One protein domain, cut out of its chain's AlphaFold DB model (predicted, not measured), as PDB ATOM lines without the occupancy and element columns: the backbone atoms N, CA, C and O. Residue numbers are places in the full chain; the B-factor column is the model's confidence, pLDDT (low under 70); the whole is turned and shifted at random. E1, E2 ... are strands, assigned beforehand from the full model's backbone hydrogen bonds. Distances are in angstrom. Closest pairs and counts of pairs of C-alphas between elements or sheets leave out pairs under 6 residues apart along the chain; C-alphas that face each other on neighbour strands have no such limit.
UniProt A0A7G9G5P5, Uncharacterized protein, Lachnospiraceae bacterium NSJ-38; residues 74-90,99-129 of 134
ATOM      1  N   ARG A  74      80.396  17.452  42.754       84.69
ATOM      2  CA  ARG A  74      80.253  16.722  41.490       84.69
ATOM      3  C   ARG A  74      79.555  15.393  41.750       84.69
ATOM      4  O   ARG A  74      79.961  14.628  42.619       84.69
ATOM      5  N   SER A  75      78.501  15.126  40.991       84.12
ATOM      6  CA  SER A  75      77.767  13.866  41.085       84.12
ATOM      7  C   SER A  75      78.442  12.821  40.210       84.12
ATOM      8  O   SER A  75      78.737  13.090  39.043       84.12
ATOM      9  N   ALA A  76      78.694  11.634  40.759       82.12
ATOM     10  CA  ALA A  76      79.164  10.507  39.968       82.12
ATOM     11  C   ALA A  76      78.062  10.078  38.990       82.12
ATOM     12  O   ALA A  76      76.902   9.924  39.375       82.12
ATOM     13  N   VAL A  77      78.429   9.886  37.728       78.56
ATOM     14  CA  VAL A  77      77.535   9.326  36.717       78.56
ATOM     15  C   VAL A  77      77.715   7.813  36.757       78.56
ATOM     16  O   VAL A  77      78.724   7.280  36.296       78.56
ATOM     17  N   GLY A  78      76.764   7.128  37.390       68.12
ATOM     18  CA  GLY A  78      76.765   5.671  37.487       68.12
ATOM     19  C   GLY A  78      76.346   5.022  36.170       68.12
ATOM     20  O   GLY A  78      75.366   5.455  35.571       68.12
ATOM     21  N   GLY A  79      77.068   3.973  35.766       66.31
ATOM     22  CA  GLY A  79      76.716   3.119  34.631       66.31
ATOM     23  C   GLY A  79      76.907   3.789  33.269       66.31
ATOM     24  O   GLY A  79      76.086   4.593  32.837       66.31
ATOM     25  N   LEU A  80      77.969   3.418  32.553       74.12
ATOM     26  CA  LEU A  80      78.093   3.706  31.121       74.12
ATOM     27  C   LEU A  80      78.047   2.383  30.365       74.12
ATOM     28  O   LEU A  80      78.759   1.452  30.722       74.12
ATOM     29  N   THR A  81      77.254   2.301  29.306       79.19
ATOM     30  CA  THR A  81      77.270   1.141  28.411       79.19
ATOM     31  C   THR A  81      78.038   1.515  27.149       79.19
ATOM     32  O   THR A  81      77.589   2.359  26.374       79.19
ATOM     33  N   LEU A  82      79.201   0.899  26.938       78.31
ATOM     34  CA  LEU A  82      79.916   0.963  25.664       78.31
ATOM     35  C   LEU A  82      79.296  -0.061  24.718       78.31
ATOM     36  O   LEU A  82      79.293  -1.252  25.017       78.31
ATOM     37  N   ARG A  83      78.789   0.395  23.574       85.25
ATOM     38  CA  ARG A  83      78.238  -0.471  22.526       85.25
ATOM     39  C   ARG A  83      79.094  -0.353  21.276       85.25
ATOM     40  O   ARG A  83      79.237   0.737  20.727       85.25
ATOM     41  N   LEU A  84      79.650  -1.470  20.828       83.00
ATOM     42  CA  LEU A  84      80.316  -1.584  19.539       83.00
ATOM     43  C   LEU A  84      79.381  -2.311  18.583       83.00
ATOM     44  O   LEU A  84      79.053  -3.480  18.779       83.00
ATOM     45  N   SER A  85      78.949  -1.606  17.546       86.38
ATOM     46  CA  SER A  85      78.194  -2.203  16.448       86.38
ATOM     47  C   SER A  85      79.160  -2.814  15.442       86.38
ATOM     48  O   SER A  85      80.155  -2.189  15.069       86.38
ATOM     49  N   VAL A  86      78.873  -4.039  15.016       84.50
ATOM     50  CA  VAL A  86      79.675  -4.739  14.014       84.50
ATOM     51  C   VAL A  86      79.086  -4.445  12.640       84.50
ATOM     52  O   VAL A  86      77.903  -4.684  12.405       84.50
ATOM     53  N   ASP A  87      79.915  -3.934  11.729       83.62
ATOM     54  CA  ASP A  87      79.544  -3.766  10.324       83.62
ATOM     55  C   ASP A  87      79.515  -5.137   9.639       83.62
ATOM     56  O   ASP A  87      80.538  -5.664   9.191       83.62
ATOM     57  N   THR A  88      78.322  -5.727   9.585       79.12
ATOM     58  CA  THR A  88      78.113  -7.068   9.038       79.12
ATOM     59  C   THR A  88      78.359  -7.161   7.533       79.12
ATOM     60  O   THR A  88      78.529  -8.269   7.029       79.12
ATOM     61  N   GLU A  89      78.403  -6.034   6.812       82.88
ATOM     62  CA  GLU A  89      78.701  -6.005   5.372       82.88
ATOM     63  C   GLU A  89      80.203  -6.148   5.098       82.88
ATOM     64  O   GLU A  89      80.603  -6.629   4.037       82.88
ATOM     65  N   LYS A  90      81.041  -5.759   6.066       81.25
ATOM     66  CA  LYS A  90      82.509  -5.800   5.957       81.25
ATOM     67  C   LYS A  90      83.163  -6.929   6.745       81.25
ATOM     68  O   LYS A  90      84.374  -7.119   6.641       81.25
ATOM     69  N   GLU A  99      76.339  -6.816  17.626       85.94
ATOM     70  CA  GLU A  99      76.718  -5.865  18.659       85.94
ATOM     71  C   GLU A  99      77.532  -6.575  19.743       85.94
ATOM     72  O   GLU A  99      77.245  -7.721  20.095       85.94
ATOM     73  N   ALA A 100      78.529  -5.875  20.275       84.38
ATOM     74  CA  ALA A 100      79.175  -6.191  21.537       84.38
ATOM     75  C   ALA A 100      78.899  -5.041  22.513       84.38
ATOM     76  O   ALA A 100      79.102  -3.875  22.174       84.38
ATOM     77  N   SER A 101      78.432  -5.363  23.717       85.56
ATOM     78  CA  SER A 101      78.128  -4.382  24.757       85.56
ATOM     79  C   SER A 101      78.973  -4.660  25.991       85.56
ATOM     80  O   SER A 101      79.068  -5.806  26.431       85.56
ATOM     81  N   LEU A 102      79.562  -3.610  26.556       82.81
ATOM     82  CA  LEU A 102      80.289  -3.644  27.816       82.81
ATOM     83  C   LEU A 102      79.667  -2.632  28.776       82.81
ATOM     84  O   LEU A 102      79.655  -1.429  28.513       82.81
ATOM     85  N   GLU A 103      79.159  -3.122  29.902       83.69
ATOM     86  CA  GLU A 103      78.672  -2.273  30.983       83.69
ATOM     87  C   GLU A 103      79.825  -1.893  31.912       83.69
ATOM     88  O   GLU A 103      80.483  -2.749  32.504       83.69
ATOM     89  N   LEU A 104      80.064  -0.594  32.059       75.44
ATOM     90  CA  LEU A 104      81.011  -0.043  33.016       75.44
ATOM     91  C   LEU A 104      80.248   0.436  34.243       75.44
ATOM     92  O   LEU A 104      79.651   1.515  34.259       75.44
ATOM     93  N   SER A 105      80.305  -0.378  35.292       72.19
ATOM     94  CA  SER A 105      79.707  -0.098  36.597       72.19
ATOM     95  C   SER A 105      80.381   1.076  37.320       72.19
ATOM     96  O   SER A 105      79.714   1.824  38.035       72.19
ATOM     97  N   LYS A 106      81.684   1.293  37.093       72.75
ATOM     98  CA  LYS A 106      82.441   2.458  37.577       72.75
ATOM     99  C   LYS A 106      83.266   3.050  36.441       72.75
ATOM    100  O   LYS A 106      84.239   2.458  35.997       72.75
ATOM    101  N   THR A 107      82.875   4.230  35.979       75.56
ATOM    102  CA  THR A 107      83.508   4.912  34.835       75.56
ATOM    103  C   THR A 107      84.448   6.029  35.266       75.56
ATOM    104  O   THR A 107      85.145   6.605  34.439       75.56
ATOM    105  N   GLY A 108      84.406   6.408  36.547       78.75
ATOM    106  CA  GLY A 108      85.031   7.634  37.037       78.75
ATOM    107  C   GLY A 108      84.397   8.911  36.469       78.75
ATOM    108  O   GLY A 108      84.863   9.999  36.798       78.75
ATOM    109  N   LEU A 109      83.347   8.816  35.641       86.00
ATOM    110  CA  LEU A 109      82.666   9.973  35.073       86.00
ATOM    111  C   LEU A 109      81.908  10.710  36.179       86.00
ATOM    112  O   LEU A 109      81.148  10.122  36.949       86.00
ATOM    113  N   GLN A 110      82.098  12.017  36.239       88.44
ATOM    114  CA  GLN A 110      81.425  12.910  37.166       88.44
ATOM    115  C   GLN A 110      80.884  14.118  36.408       88.44
ATOM    116  O   GLN A 110      81.470  14.573  35.420       88.44
ATOM    117  N   VAL A 111      79.774  14.659  36.892       89.94
ATOM    118  CA  VAL A 111      79.148  15.856  36.342       89.94
ATOM    119  C   VAL A 111      79.064  16.932  37.414       89.94
ATOM    120  O   VAL A 111      78.614  16.695  38.537       89.94
ATOM    121  N   TYR A 112      79.503  18.132  37.061       89.62
ATOM    122  CA  TYR A 112      79.179  19.345  37.795       89.62
ATOM    123  C   TYR A 112      77.976  19.997  37.125       89.62
ATOM    124  O   TYR A 112      77.998  20.210  35.913       89.62
ATOM    125  N   THR A 113      76.938  20.292  37.901       89.38
ATOM    126  CA  THR A 113      75.778  21.058  37.439       89.38
ATOM    127  C   THR A 113      75.682  22.308  38.292       89.38
ATOM    128  O   THR A 113      75.604  22.208  39.516       89.38
ATOM    129  N   ASP A 114      75.688  23.467  37.649       87.88
ATOM    130  CA  ASP A 114      75.405  24.729  38.319       87.88
ATOM    131  C   ASP A 114      73.885  24.897  38.448       87.88
ATOM    132  O   ASP A 114      73.151  24.856  37.458       87.88
ATOM    133  N   THR A 115      73.407  25.045  39.681       82.50
ATOM    134  CA  THR A 115      71.980  25.164  40.000       82.50
ATOM    135  C   THR A 115      71.376  26.492  39.559       82.50
ATOM    136  O   THR A 115      70.164  26.557  39.365       82.50
ATOM    137  N   GLU A 116      72.186  27.540  39.392       82.50
ATOM    138  CA  GLU A 116      71.697  28.868  39.003       82.50
ATOM    139  C   GLU A 116      71.544  28.999  37.487       82.50
ATOM    140  O   GLU A 116      70.560  29.552  36.993       82.50
ATOM    141  N   THR A 117      72.516  28.481  36.734       82.56
ATOM    142  CA  THR A 117      72.558  28.626  35.270       82.56
ATOM    143  C   THR A 117      72.080  27.387  34.516       82.56
ATOM    144  O   THR A 117      71.770  27.478  33.328       82.56
ATOM    145  N   GLY A 118      72.027  26.224  35.174       85.00
ATOM    146  CA  GLY A 118      71.726  24.936  34.544       85.00
ATOM    147  C   GLY A 118      72.859  24.386  33.670       85.00
ATOM    148  O   GLY A 118      72.682  23.348  33.026       85.00
ATOM    149  N   LEU A 119      74.016  25.057  33.628       88.75
ATOM    150  CA  LEU A 119      75.185  24.608  32.879       88.75
ATOM    151  C   LEU A 119      75.762  23.327  33.490       88.75
ATOM    152  O   LEU A 119      75.784  23.144  34.709       88.75
ATOM    153  N   LYS A 120      76.238  22.432  32.619       90.38
ATOM    154  CA  LYS A 120      76.789  21.128  32.999       90.38
ATOM    155  C   LYS A 120      78.178  20.936  32.415       90.38
ATOM    156  O   LYS A 120      78.393  21.212  31.238       90.38
ATOM    157  N   MET A 121      79.095  20.410  33.221       89.75
ATOM    158  CA  MET A 121      80.433  20.023  32.781       89.75
ATOM    159  C   MET A 121      80.741  18.596  33.226       89.75
ATOM    160  O   MET A 121      80.637  18.265  34.409       89.75
ATOM    161  N   TYR A 122      81.112  17.756  32.262       88.94
ATOM    162  CA  TYR A 122      81.491  16.363  32.478       88.94
ATOM    163  C   TYR A 122      83.009  16.245  32.582       88.94
ATOM    164  O   TYR A 122      83.742  16.886  31.833       88.94
ATOM    165  N   SER A 123      83.485  15.415  33.501       87.25
ATOM    166  CA  SER A 123      84.907  15.087  33.631       87.25
ATOM    167  C   SER A 123      85.100  13.672  34.140       87.25
ATOM    168  O   SER A 123      84.181  13.077  34.693       87.25
ATOM    169  N   PHE A 124      86.310  13.148  33.986       86.19
ATOM    170  CA  PHE A 124      86.706  11.884  34.585       86.19
ATOM    171  C   PHE A 124      87.542  12.150  35.833       86.19
ATOM    172  O   PHE A 124      88.416  13.018  35.843       86.19
ATOM    173  N   ARG A 125      87.261  11.409  36.902       78.50
ATOM    174  CA  ARG A 125      88.107  11.340  38.084       78.50
ATOM    175  C   ARG A 125      89.112  10.217  37.866       78.50
ATOM    176  O   ARG A 125      88.718   9.055  37.818       78.50
ATOM    177  N   SER A 126      90.389  10.566  37.742       67.06
ATOM    178  CA  SER A 126      91.457   9.568  37.804       67.06
ATOM    179  C   SER A 126      91.456   8.963  39.205       67.06
ATOM    180  O   SER A 126      91.506   9.702  40.189       67.06
ATOM    181  N   GLN A 127      91.358   7.639  39.313       61.03
ATOM    182  CA  GLN A 127      91.809   6.959  40.521       61.03
ATOM    183  C   GLN A 127      93.334   7.013  40.474       61.03
ATOM    184  O   GLN A 127      93.949   6.358  39.638       61.03
ATOM    185  N   GLU A 128      93.943   7.863  41.298       54.81
ATOM    186  CA  GLU A 128      95.343   7.669  41.670       54.81
ATOM    187  C   GLU A 128      95.444   6.257  42.247       54.81
ATOM    188  O   GLU A 128      94.674   5.907  43.145       54.81
ATOM    189  N   GLY A 129      96.281   5.425  41.623       45.41
ATOM    190  CA  GLY A 129      96.435   4.025  41.991       45.41
ATOM    191  C   GLY A 129      96.757   3.900  43.474       45.41
ATOM    192  O   GLY A 129      97.548   4.676  44.010       45.41
TER     193      GLY A 129
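What this domain is: This is residues 74 to 90 and 99 to 129 of the 134 residues of an uncharacterized protein of Lachnospiraceae bacterium NSJ-38 (UniProt A0A7G9G5P5). Two separate ribbons, each of two antiparallel strands, follow one another along a long, flat, extended model: E1 and E2 make one ribbon, and the hairpin of E3 and E4 makes the other. The tight link of residues 105 to 108 joins them, and residues 75 to 76, ahead of E1, pair briefly with residues 110 to 111 of E3, while residues 125 to 129 form a tail leading away from E4. The printed part has 48 residues with no named helix and four named strands, in the order E1, E2, E3, E4; the class is all strand, though under half of the residues, 22 of 48, are in named elements. The whole is extended, with a radius of gyration of the C-alphas of 15.3 A and spans of 49 by 32 by 14 A.

Where its parts are: E1, residues 80 to 85, begins with the C-alpha of Leu 80 at (78.093, 3.706, 31.121) and is 15.8 A long from first to last C-alpha. Its neighbour E2, residues 99 to 104, measures 16.1 A and begins with C-alpha 99 at (76.718, -5.865, 18.659). E3, residues 109 to 113, measures 13.3 A. E4, residues 120 to 124, measures 13.6 A and ends with the C-alpha of Phe 124 at (86.706, 11.884, 34.585).

How they stand to each other: E1 and E2 are antiparallel neighbours, with 165 degrees between their directions. C-alphas 83 and 101 face each other at 4.5 A. N 82 and O 102 are within hydrogen-bond range at 2.8 A, as are N 100 and O 84 at 2.9 A. E3 and E4 form a hairpin over a short link of six residues, antiparallel at 157 degrees. In it C-alphas 111 and 122 face each other at 4.5 A, and N 110 and O 123 are within hydrogen-bond range at 2.8 A. The short pairing of residues 75 to 76 with residues 110 to 111 of E3 is antiparallel. E1 and E2 are each apart from both E3 and E4, with no C-alphas within 8 A.

The domain as a whole: The two C-alphas farthest apart, those of Lys 90 and Glu 116, are 49.1 A from each other. Residues 91 to 98 are not printed; the link from E1 to E2 runs across this cut, where C-alphas 90 and 99 are 14.0 A apart. Of the links that are printed whole, E2 to E3 is tight and E3 to E4 is short. The mean pLDDT of the printed part is 80.4; residues 78 to 79 and 126 to 129 are under 70.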